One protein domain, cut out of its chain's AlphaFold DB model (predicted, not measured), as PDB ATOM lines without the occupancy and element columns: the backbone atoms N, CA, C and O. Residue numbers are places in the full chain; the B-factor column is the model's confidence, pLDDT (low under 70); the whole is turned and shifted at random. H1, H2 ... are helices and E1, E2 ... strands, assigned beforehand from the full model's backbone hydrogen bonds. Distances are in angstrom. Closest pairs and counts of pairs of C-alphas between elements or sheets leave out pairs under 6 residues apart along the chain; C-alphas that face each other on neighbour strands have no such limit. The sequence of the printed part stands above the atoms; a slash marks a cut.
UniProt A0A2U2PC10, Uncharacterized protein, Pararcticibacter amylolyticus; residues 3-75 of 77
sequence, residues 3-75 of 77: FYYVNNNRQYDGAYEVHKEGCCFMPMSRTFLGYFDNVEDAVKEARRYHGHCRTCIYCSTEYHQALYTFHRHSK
ATOM      1  N   PHE A   3      17.078  16.713 -31.892       96.12
ATOM      2  CA  PHE A   3      17.318  15.472 -32.630       96.12
ATOM      3  C   PHE A   3      16.226  14.445 -32.318       96.12
ATOM      4  O   PHE A   3      15.830  14.290 -31.161       96.12
ATOM      5  N   TYR A   4      15.745  13.745 -33.345       96.50
ATOM      6  CA  TYR A   4      14.685  12.749 -33.217       96.50
ATOM      7  C   TYR A   4      15.109  11.386 -33.746       96.50
ATOM      8  O   TYR A   4      15.894  11.263 -34.689       96.50
ATOM      9  N   TYR A   5      14.543  10.353 -33.132       97.50
ATOM     10  CA  TYR A   5      14.852   8.960 -33.410       97.50
ATOM     11  C   TYR A   5      13.567   8.136 -33.415       97.50
ATOM     12  O   TYR A   5      12.698   8.358 -32.574       97.50
ATOM     13  N   VAL A   6      13.460   7.150 -34.302       97.75
ATOM     14  CA  VAL A   6      12.401   6.132 -34.240       97.75
ATOM     15  C   VAL A   6      12.938   4.885 -33.546       97.75
ATOM     16  O   VAL A   6      14.076   4.480 -33.782       97.75
ATOM     17  N   ASN A   7      12.144   4.287 -32.665       97.31
ATOM     18  CA  ASN A   7      12.399   2.954 -32.134       97.31
ATOM     19  C   ASN A   7      12.303   1.949 -33.283       97.31
ATOM     20  O   ASN A   7      11.306   1.958 -33.986       97.31
ATOM     21  N   ASN A   8      13.284   1.068 -33.464       96.56
ATOM     22  CA  ASN A   8      13.222   0.032 -34.506       96.56
ATOM     23  C   ASN A   8      12.390  -1.187 -34.077       96.56
ATOM     24  O   ASN A   8      12.159  -2.093 -34.874       96.56
ATOM     25  N   ASN A   9      11.957  -1.232 -32.817       95.38
ATOM     26  CA  ASN A   9      11.078  -2.268 -32.298       95.38
ATOM     27  C   ASN A   9       9.640  -1.747 -32.232       95.38
ATOM     28  O   ASN A   9       9.377  -0.684 -31.661       95.38
ATOM     29  N   ARG A  10       8.702  -2.531 -32.768       95.00
ATOM     30  CA  ARG A  10       7.265  -2.263 -32.627       95.00
ATOM     31  C   ARG A  10       6.829  -2.394 -31.174       95.00
ATOM     32  O   ARG A  10       7.276  -3.293 -30.464       95.00
ATOM     33  N   GLN A  11       5.918  -1.522 -30.772       92.31
ATOM     34  CA  GLN A  11       5.142  -1.639 -29.548       92.31
ATOM     35  C   GLN A  11       4.109  -2.768 -29.665       92.31
ATOM     36  O   GLN A  11       3.899  -3.339 -30.738       92.31
ATOM     37  N   TYR A  12       3.455  -3.087 -28.546       92.12
ATOM     38  CA  TYR A  12       2.465  -4.167 -28.473       92.12
ATOM     39  C   TYR A  12       1.264  -3.950 -29.411       92.12
ATOM     40  O   TYR A  12       0.675  -4.917 -29.884       92.12
ATOM     41  N   ASP A  13       0.919  -2.691 -29.695       90.75
ATOM     42  CA  ASP A  13      -0.148  -2.284 -30.616       90.75
ATOM     43  C   ASP A  13       0.306  -2.261 -32.088       90.75
ATOM     44  O   ASP A  13      -0.473  -1.946 -32.985       90.75
ATOM     45  N   GLY A  14       1.568  -2.610 -32.352       93.19
ATOM     46  CA  GLY A  14       2.173  -2.608 -33.680       93.19
ATOM     47  C   GLY A  14       2.763  -1.263 -34.109       93.19
ATOM     48  O   GLY A  14       3.327  -1.192 -35.205       93.19
ATOM     49  N   ALA A  15       2.682  -0.213 -33.284       95.31
ATOM     50  CA  ALA A  15       3.225   1.104 -33.604       95.31
ATOM     51  C   ALA A  15       4.739   1.183 -33.395       95.31
ATOM     52  O   ALA A  15       5.296   0.579 -32.481       95.31
ATOM     53  N   TYR A  16       5.410   1.999 -34.200       97.25
ATOM     54  CA  TYR A  16       6.772   2.449 -33.926       97.25
ATOM     55  C   TYR A  16       6.734   3.817 -33.238       97.25
ATOM     56  O   TYR A  16       6.001   4.717 -33.656       97.25
ATOM     57  N   GLU A  17       7.508   3.979 -32.167       96.44
ATOM     58  CA  GLU A  17       7.537   5.227 -31.402       96.44
ATOM     59  C   GLU A  17       8.679   6.138 -31.833       96.44
ATOM     60  O   GLU A  17       9.822   5.709 -31.983       96.44
ATOM     61  N   VAL A  18       8.364   7.418 -31.992       96.81
ATOM     62  CA  VAL A  18       9.330   8.485 -32.230       96.81
ATOM     63  C   VAL A  18       9.654   9.167 -30.913       96.81
ATOM     64  O   VAL A  18       8.767   9.596 -30.175       96.81
ATOM     65  N   HIS A  19      10.941   9.293 -30.635       95.81
ATOM     66  CA  HIS A  19      11.473   9.886 -29.425       95.81
ATOM     67  C   HIS A  19      12.336  11.095 -29.764       95.81
ATOM     68  O   HIS A  19      13.057  11.122 -30.763       95.81
ATOM     69  N   LYS A  20      12.292  12.079 -28.874       94.25
ATOM     70  CA  LYS A  20      13.224  13.202 -28.838       94.25
ATOM     71  C   LYS A  20      14.506  12.775 -28.121       94.25
ATOM     72  O   LYS A  20      14.457  11.980 -27.180       94.25
ATOM     73  N   GLU A  21      15.643  13.327 -28.525       93.56
ATOM     74  CA  GLU A  21      16.896  13.192 -27.783       93.56
ATOM     75  C   GLU A  21      16.719  13.552 -26.301       93.56
ATOM     76  O   GLU A  21      16.034  14.516 -25.954       93.56
ATOM     77  N   GLY A  22      17.327  12.746 -25.426       89.81
ATOM     78  CA  GLY A  22      17.224  12.913 -23.976       89.81
ATOM     79  C   GLY A  22      15.954  12.329 -23.352       89.81
ATOM     80  O   GLY A  22      15.736  12.514 -22.158       89.81
ATOM     81  N   CYS A  23      15.116  11.612 -24.110       91.94
ATOM     82  CA  CYS A  23      14.001  10.856 -23.537       91.94
ATOM     83  C   CYS A  23      14.492   9.875 -22.455       91.94
ATOM     84  O   CYS A  23      15.423   9.108 -22.688       91.94
ATOM     85  N   CYS A  24      13.826   9.827 -21.296       89.19
ATOM     86  CA  CYS A  24      14.166   8.876 -20.227       89.19
ATOM     87  C   CYS A  24      13.964   7.407 -20.636       89.19
ATOM     88  O   CYS A  24      14.581   6.514 -20.065       89.19
ATOM     89  N   PHE A  25      13.117   7.160 -21.639       90.50
ATOM     90  CA  PHE A  25      12.787   5.833 -22.162       90.50
ATOM     91  C   PHE A  25      13.388   5.621 -23.548       90.50
ATOM     92  O   PHE A  25      12.740   5.096 -24.452       90.50
ATOM     93  N   MET A  26      14.613   6.105 -23.746       93.75
ATOM     94  CA  MET A  26      15.225   6.082 -25.061       93.75
ATOM     95  C   MET A  26      15.511   4.636 -25.508       93.75
ATOM     96  O   MET A  26      16.263   3.934 -24.826       93.75
ATOM     97  N   PRO A  27      14.965   4.165 -26.645       95.06
ATOM     98  CA  PRO A  27      15.205   2.808 -27.123       95.06
ATOM     99  C   PRO A  27      16.681   2.555 -27.440       95.06
ATOM    100  O   PRO A  27      17.386   3.432 -27.951       95.06
ATOM    101  N   MET A  28      17.129   1.324 -27.177       95.75
ATOM    102  CA  MET A  28      18.465   0.854 -27.566       95.75
ATOM    103  C   MET A  28      18.574   0.683 -29.084       95.75
ATOM    104  O   MET A  28      19.509   1.193 -29.693       95.75
ATOM    105  N   SER A  29      17.598   0.007 -29.701       96.38
ATOM    106  CA  SER A  29      17.529  -0.139 -31.157       96.38
ATOM    107  C   SER A  29      16.724   1.011 -31.743       96.38
ATOM    108  O   SER A  29      15.504   1.072 -31.575       96.38
ATOM    109  N   ARG A  30      17.414   1.951 -32.387       97.06
ATOM    110  CA  ARG A  30      16.807   3.174 -32.907       97.06
ATOM    111  C   ARG A  30      17.471   3.653 -34.185       97.06
ATOM    112  O   ARG A  30      18.669   3.458 -34.367       97.06
ATOM    113  N   THR A  31      16.699   4.339 -35.016       97.75
ATOM    114  CA  THR A  31      17.180   4.988 -36.239       97.75
ATOM    115  C   THR A  31      17.060   6.496 -36.095       97.75
ATOM    116  O   THR A  31      16.040   7.000 -35.625       97.75
ATOM    117  N   PHE A  32      18.116   7.219 -36.465       97.75
ATOM    118  CA  PHE A  32      18.110   8.679 -36.473       97.75
ATOM    119  C   PHE A  32      17.240   9.197 -37.621       97.75
ATOM    120  O   PHE A  32      17.421   8.787 -38.764       97.75
ATOM    121  N   LEU A  33      16.300  10.087 -37.306       97.69
ATOM    122  CA  LEU A  33      15.361  10.650 -38.279       97.69
ATOM    123  C   LEU A  33      15.811  12.017 -38.794       97.69
ATOM    124  O   LEU A  33      15.496  12.380 -39.921       97.69
ATOM    125  N   GLY A  34      16.501  12.797 -37.959       97.62
ATOM    126  CA  GLY A  34      16.893  14.164 -38.291       97.62
ATOM    127  C   GLY A  34      16.764  15.144 -37.128       97.62
ATOM    128  O   GLY A  34      16.483  14.775 -35.983       97.62
ATOM    129  N   TYR A  35      16.988  16.416 -37.451       97.06
ATOM    130  CA  TYR A  35      16.849  17.550 -36.546       97.06
ATOM    131  C   TYR A  35      15.612  18.358 -36.943       97.06
ATOM    132  O   TYR A  35      15.580  18.942 -38.025       97.06
ATOM    133  N   PHE A  36      14.593  18.366 -36.087       94.94
ATOM    134  CA  PHE A  36      13.282  18.946 -36.394       94.94
ATOM    135  C   PHE A  36      12.857  19.955 -35.332       94.94
ATOM    136  O   PHE A  36      13.277  19.875 -34.174       94.94
ATOM    137  N   ASP A  37      12.003  20.903 -35.716       90.94
ATOM    138  CA  ASP A  37      11.403  21.879 -34.802       90.94
ATOM    139  C   ASP A  37      10.371  21.271 -33.861       90.94
ATOM    140  O   ASP A  37      10.280  21.669 -32.698       90.94
ATOM    141  N   ASN A  38       9.632  20.292 -34.369       87.00
ATOM    142  CA  ASN A  38       8.501  19.663 -33.716       87.00
ATOM    143  C   ASN A  38       8.527  18.143 -33.953       87.00
ATOM    144  O   ASN A  38       9.263  17.633 -34.804       87.00
ATOM    145  N   VAL A  39       7.750  17.405 -33.161       91.25
ATOM    146  CA  VAL A  39       7.731  15.938 -33.226       91.25
ATOM    147  C   VAL A  39       6.872  15.428 -34.381       91.25
ATOM    148  O   VAL A  39       7.103  14.332 -34.882       91.25
ATOM    149  N   GLU A  40       5.909  16.218 -34.843       92.50
ATOM    150  CA  GLU A  40       5.007  15.878 -35.938       92.50
ATOM    151  C   GLU A  40       5.777  15.672 -37.246       92.50
ATOM    152  O   GLU A  40       5.518  14.702 -37.962       92.50
ATOM    153  N   ASP A  41       6.754  16.530 -37.533       95.50
ATOM    154  CA  ASP A  41       7.616  16.413 -38.708       95.50
ATOM    155  C   ASP A  41       8.557  15.207 -38.600       95.50
ATOM    156  O   ASP A  41       8.704  14.454 -39.564       95.50
ATOM    157  N   ALA A  42       9.080  14.925 -37.404       96.44
ATOM    158  CA  ALA A  42       9.838  13.701 -37.158       96.44
ATOM    159  C   ALA A  42       8.979  12.436 -37.361       96.44
ATOM    160  O   ALA A  42       9.434  11.460 -37.954       96.44
ATOM    161  N   VAL A  43       7.714  12.440 -36.926       95.88
ATOM    162  CA  VAL A  43       6.786  11.317 -37.144       95.88
ATOM    163  C   VAL A  43       6.445  11.150 -38.627       95.88
ATOM    164  O   VAL A  43       6.324  10.016 -39.092       95.88
ATOM    165  N   LYS A  44       6.302  12.240 -39.392       96.94
ATOM    166  CA  LYS A  44       6.135  12.156 -40.855       96.94
ATOM    167  C   LYS A  44       7.347  11.499 -41.514       96.94
ATOM    168  O   LYS A  44       7.154  10.626 -42.356       96.94
ATOM    169  N   GLU A  45       8.562  11.855 -41.102       97.31
ATOM    170  CA  GLU A  45       9.782  11.220 -41.614       97.31
ATOM    171  C   GLU A  45       9.848   9.736 -41.220       97.31
ATOM    172  O   GLU A  45      10.073   8.883 -42.073       97.31
ATOM    173  N   ALA A  46       9.531   9.391 -39.967       97.12
ATOM    174  CA  ALA A  46       9.470   8.000 -39.509       97.12
ATOM    175  C   ALA A  46       8.493   7.142 -40.336       97.12
ATOM    176  O   ALA A  46       8.781   5.981 -40.641       97.12
ATOM    177  N   ARG A  47       7.365   7.728 -40.768       96.62
ATOM    178  CA  ARG A  47       6.369   7.039 -41.603       96.62
ATOM    179  C   ARG A  47       6.887   6.604 -42.974       96.62
ATOM    180  O   ARG A  47       6.285   5.732 -43.593       96.62
ATOM    181  N   ARG A  48       8.007   7.162 -43.441       95.62
ATOM    182  CA  ARG A  48       8.660   6.736 -44.690       95.62
ATOM    183  C   ARG A  48       9.343   5.375 -44.553       95.62
ATOM    184  O   ARG A  48       9.484   4.674 -45.547       95.62
ATOM    185  N   TYR A  49       9.729   4.998 -43.332       91.81
ATOM    186  CA  TYR A  49      10.354   3.710 -43.015       91.81
ATOM    187  C   TYR A  49       9.329   2.688 -42.512       91.81
ATOM    188  O   TYR A  49       9.451   1.491 -42.775       91.81
ATOM    189  N   HIS A  50       8.305   3.151 -41.789       91.81
ATOM    190  CA  HIS A  50       7.321   2.284 -41.148       91.81
ATOM    191  C   HIS A  50       5.897   2.824 -41.297       91.81
ATOM    192  O   HIS A  50       5.610   3.954 -40.919       91.81
ATOM    193  N   GLY A  51       4.958   1.992 -41.757       89.38
ATOM    194  CA  GLY A  51       3.585   2.437 -42.031       89.38
ATOM    195  C   GLY A  51       2.822   2.995 -40.817       89.38
ATOM    196  O   GLY A  51       2.004   3.900 -40.972       89.38
ATOM    197  N   HIS A  52       3.108   2.511 -39.602       94.25
ATOM    198  CA  HIS A  52       2.431   2.945 -38.377       94.25
ATOM    199  C   HIS A  52       3.420   3.514 -37.352       94.25
ATOM    200  O   HIS A  52       4.109   2.766 -36.662       94.25
ATOM    201  N   CYS A  53       3.480   4.847 -37.252       96.50
ATOM    202  CA  CYS A  53       4.331   5.570 -36.302       96.50
ATOM    203  C   CYS A  53       3.526   6.548 -35.441       96.50
ATOM    204  O   CYS A  53       2.587   7.191 -35.932       96.50
ATOM    205  N   ARG A  54       3.947   6.720 -34.186       94.56
ATOM    206  CA  ARG A  54       3.396   7.695 -33.231       94.56
ATOM    207  C   ARG A  54       4.504   8.334 -32.394       94.56
ATOM    208  O   ARG A  54       5.615   7.816 -32.343       94.56
ATOM    209  N   THR A  55       4.215   9.446 -31.726       93.88
ATOM    210  CA  THR A  55       5.148  10.013 -30.742       93.88
ATOM    211  C   THR A  55       5.159   9.171 -29.466       93.88
ATOM    212  O   THR A  55       4.117   8.670 -29.042       93.88
ATOM    213  N   CYS A  56       6.328   9.020 -28.848       93.06
ATOM    214  CA  CYS A  56       6.445   8.479 -27.501       93.06
ATOM    215  C   CYS A  56       5.665   9.372 -26.527       93.06
ATOM    216  O   CYS A  56       5.817  10.597 -26.532       93.06
ATOM    217  N   ILE A  57       4.871   8.769 -25.641       88.50
ATOM    218  CA  ILE A  57       4.014   9.512 -24.706       88.50
ATOM    219  C   ILE A  57       4.806  10.464 -23.793       88.50
ATOM    220  O   ILE A  57       4.353  11.569 -23.512       88.50
ATOM    221  N   TYR A  58       6.036  10.091 -23.426       84.75
ATOM    222  CA  TYR A  58       6.949  10.913 -22.622       84.75
ATOM    223  C   TYR A  58       7.668  12.009 -23.426       84.75
ATOM    224  O   TYR A  58       8.252  12.928 -22.853       84.75
ATOM    225  N   CYS A  59       7.666  11.903 -24.756       87.75
ATOM    226  CA  CYS A  59       8.188  12.930 -25.661       87.75
ATOM    227  C   CYS A  59       7.101  13.883 -26.158       87.75
ATOM    228  O   CYS A  59       7.437  14.911 -26.744       87.75
ATOM    229  N   SER A  60       5.826  13.552 -25.934       79.56
ATOM    230  CA  SER A  60       4.715  14.451 -26.210       79.56
ATOM    231  C   SER A  60       4.847  15.726 -25.372       79.56
ATOM    232  O   SER A  60       5.300  15.701 -24.222       79.56
ATOM    233  N   THR A  61       4.477  16.846 -25.980       65.94
ATOM    234  CA  THR A  61       4.708  18.232 -25.545       65.94
ATOM    235  C   THR A  61       4.277  18.500 -24.098       65.94
ATOM    236  O   THR A  61       4.939  19.253 -23.389       65.94
ATOM    237  N   GLU A  62       3.238  17.807 -23.634       52.12
ATOM    238  CA  GLU A  62       2.676  17.904 -22.280       52.12
ATOM    239  C   GLU A  62       3.622  17.363 -21.186       52.12
ATOM    240  O   GLU A  62       3.768  17.960 -20.120       52.12
ATOM    241  N   TYR A  63       4.323  16.251 -21.437       54.94
ATOM    242  CA  TYR A  63       5.108  15.571 -20.393       54.94
ATOM    243  C   TYR A  63       6.507  16.163 -20.205       54.94
ATOM    244  O   TYR A  63       7.023  16.225 -19.086       54.94
ATOM    245  N   HIS A  64       7.126  16.644 -21.284       53.84
ATOM    246  CA  HIS A  64       8.466  17.234 -21.215       53.84
ATOM    247  C   HIS A  64       8.473  18.558 -20.433       53.84
ATOM    248  O   HIS A  64       9.454  18.884 -19.759       53.84
ATOM    249  N   GLN A  65       7.373  19.313 -20.503       53.12
ATOM    250  CA  GLN A  65       7.218  20.580 -19.793       53.12
ATOM    251  C   GLN A  65       7.033  20.358 -18.285       53.12
ATOM    252  O   GLN A  65       7.648  21.069 -17.491       53.12
ATOM    253  N   ALA A  66       6.284  19.317 -17.901       51.44
ATOM    254  CA  ALA A  66       6.053  18.951 -16.506       51.44
ATOM    255  C   ALA A  66       7.347  18.549 -15.766       51.44
ATOM    256  O   ALA A  66       7.576  18.985 -14.642       51.44
ATOM    257  N   LEU A  67       8.251  17.780 -16.388       53.44
ATOM    258  CA  LEU A  67       9.515  17.387 -15.738       53.44
ATOM    259  C   LEU A  67      10.467  18.580 -15.508       53.44
ATOM    260  O   LEU A  67      11.163  18.637 -14.493       53.44
ATOM    261  N   TYR A  68      10.468  19.575 -16.401       52.44
ATOM    262  CA  TYR A  68      11.296  20.778 -16.250       52.44
ATOM    263  C   TYR A  68      10.806  21.722 -15.138       52.44
ATOM    264  O   TYR A  68      11.627  22.376 -14.487       52.44
ATOM    265  N   THR A  69       9.495  21.802 -14.889       52.12
ATOM    266  CA  THR A  69       8.942  22.592 -13.776       52.12
ATOM    267  C   THR A  69       9.229  21.952 -12.419       52.12
ATOM    268  O   THR A  69       9.621  22.669 -11.495       52.12
ATOM    269  N   PHE A  70       9.159  20.622 -12.295       51.56
ATOM    270  CA  PHE A  70       9.494  19.940 -11.036       51.56
ATOM    271  C   PHE A  70      10.972  20.107 -10.634       51.56
ATOM    272  O   PHE A  70      11.269  20.359  -9.465       51.56
ATOM    273  N   HIS A  71      11.915  20.087 -11.584       53.41
ATOM    274  CA  HIS A  71      13.337  20.292 -11.267       53.41
ATOM    275  C   HIS A  71      13.724  21.745 -10.932       53.41
ATOM    276  O   HIS A  71      14.769  21.965 -10.316       53.41
ATOM    277  N   ARG A  72      12.906  22.750 -11.277       49.66
ATOM    278  CA  ARG A  72      13.164  24.157 -10.906       49.66
ATOM    279  C   ARG A  72      12.689  24.522  -9.500       49.66
ATOM    280  O   ARG A  72      13.278  25.415  -8.894       49.66
ATOM    281  N   HIS A  73      11.694  23.825  -8.956       49.88
ATOM    282  CA  HIS A  73      11.227  24.055  -7.583       49.88
ATOM    283  C   HIS A  73      12.074  23.347  -6.513       49.88
ATOM    284  O   HIS A  73      12.097  23.795  -5.374       49.88
ATOM    285  N   SER A  74      12.855  22.323  -6.874       50.69
ATOM    286  CA  SER A  74      13.743  21.606  -5.940       50.69
ATOM    287  C   SER A  74      15.077  22.318  -5.636       50.69
ATOM    288  O   SER A  74      15.876  21.791  -4.867       50.69
ATOM    289  N   LYS A  75      15.363  23.484  -6.236       49.62
ATOM    290  CA  LYS A  75      16.581  24.281  -5.955       49.62
ATOM    291  C   LYS A  75      16.305  25.595  -5.211       49.62
ATOM    292  O   LYS A  75      17.149  26.487  -5.204       49.62
TER     293      LYS A  75
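This is residues 3 to 75 of the 77 residues of an uncharacterized protein of Pararcticibacter amylolyticus (UniProt A0A2U2PC10). A small, strongly twisted sheet of four strands curls round one helix, H1, and together they make a compact body. A second helix, H2, leads away from this body like an arm, and residues 68 to 75, of which 68 to 73 belong to H2, stick out free. The printed part has 73 residues, with named elements in the order E1, E2, E3, H1, E4, H2; the sheet's order is E3, E1, E2, E4, mixed, and the class is mixed, helices and strands. The whole is compact, with a radius of gyration of the C-alphas of 12.9 A, yet elongated in outline, spanning 43 by 26 by 19 A.

E1, residues 3 to 7, begins at C-alpha 3 at (17.318, 15.472, -32.630) and is 13.5 A long. E2 is residues 16 to 20, also 13.5 A, and E3, residues 30 to 36, is the longest strand at 16.5 A. H1, residues 39 to 46, begins at C-alpha 39 at (7.731, 15.938, -33.226) and is 10.3 A long. E4, residues 53 to 55, is 7.2 A long. H2, residues 61 to 73, is 20.0 A long and ends at C-alpha 73 at (11.227, 24.055, -7.583).

E1 and E2 form a hairpin, antiparallel at 156 degrees, with N 5 and O 19 2.9 A apart, within hydrogen-bond range. E3, an edge strand, is antiparallel to E1 at 149 degrees, with N 33 and O 4 within range at 2.9 A. E4, the other edge strand, is parallel to E2 at 34 degrees, with N 18 and O 54 within range at 2.8 A. The pairing of E2 is staggered: residues 16 to 18 pair with E4 and residues 18 to 20 with E1. E3, H1 and E4 make a split strand-helix-strand unit, two strands running the same way with E1 and E2 between them in the sheet, and its crossover is right-handed. H1 is on the sheet; the closest C-alphas of H1 and E2, those of Val 43 and Val 18, are 6.2 A apart. H2 is not on the sheet and is apart from H1. Every O i to N i+4 pair of H1 is within hydrogen-bond range; in H2, 6 of 9 are.

The two C-alphas farthest apart, those of Gly 51 and Lys 75, are 44.1 A apart. Without residues 68 to 75 the body spans 30 by 24 by 18 A. The printed part has no cut, and no link between named elements is long. The mean pLDDT of the printed part is 85.6, but residues 61 to 75 are under 70.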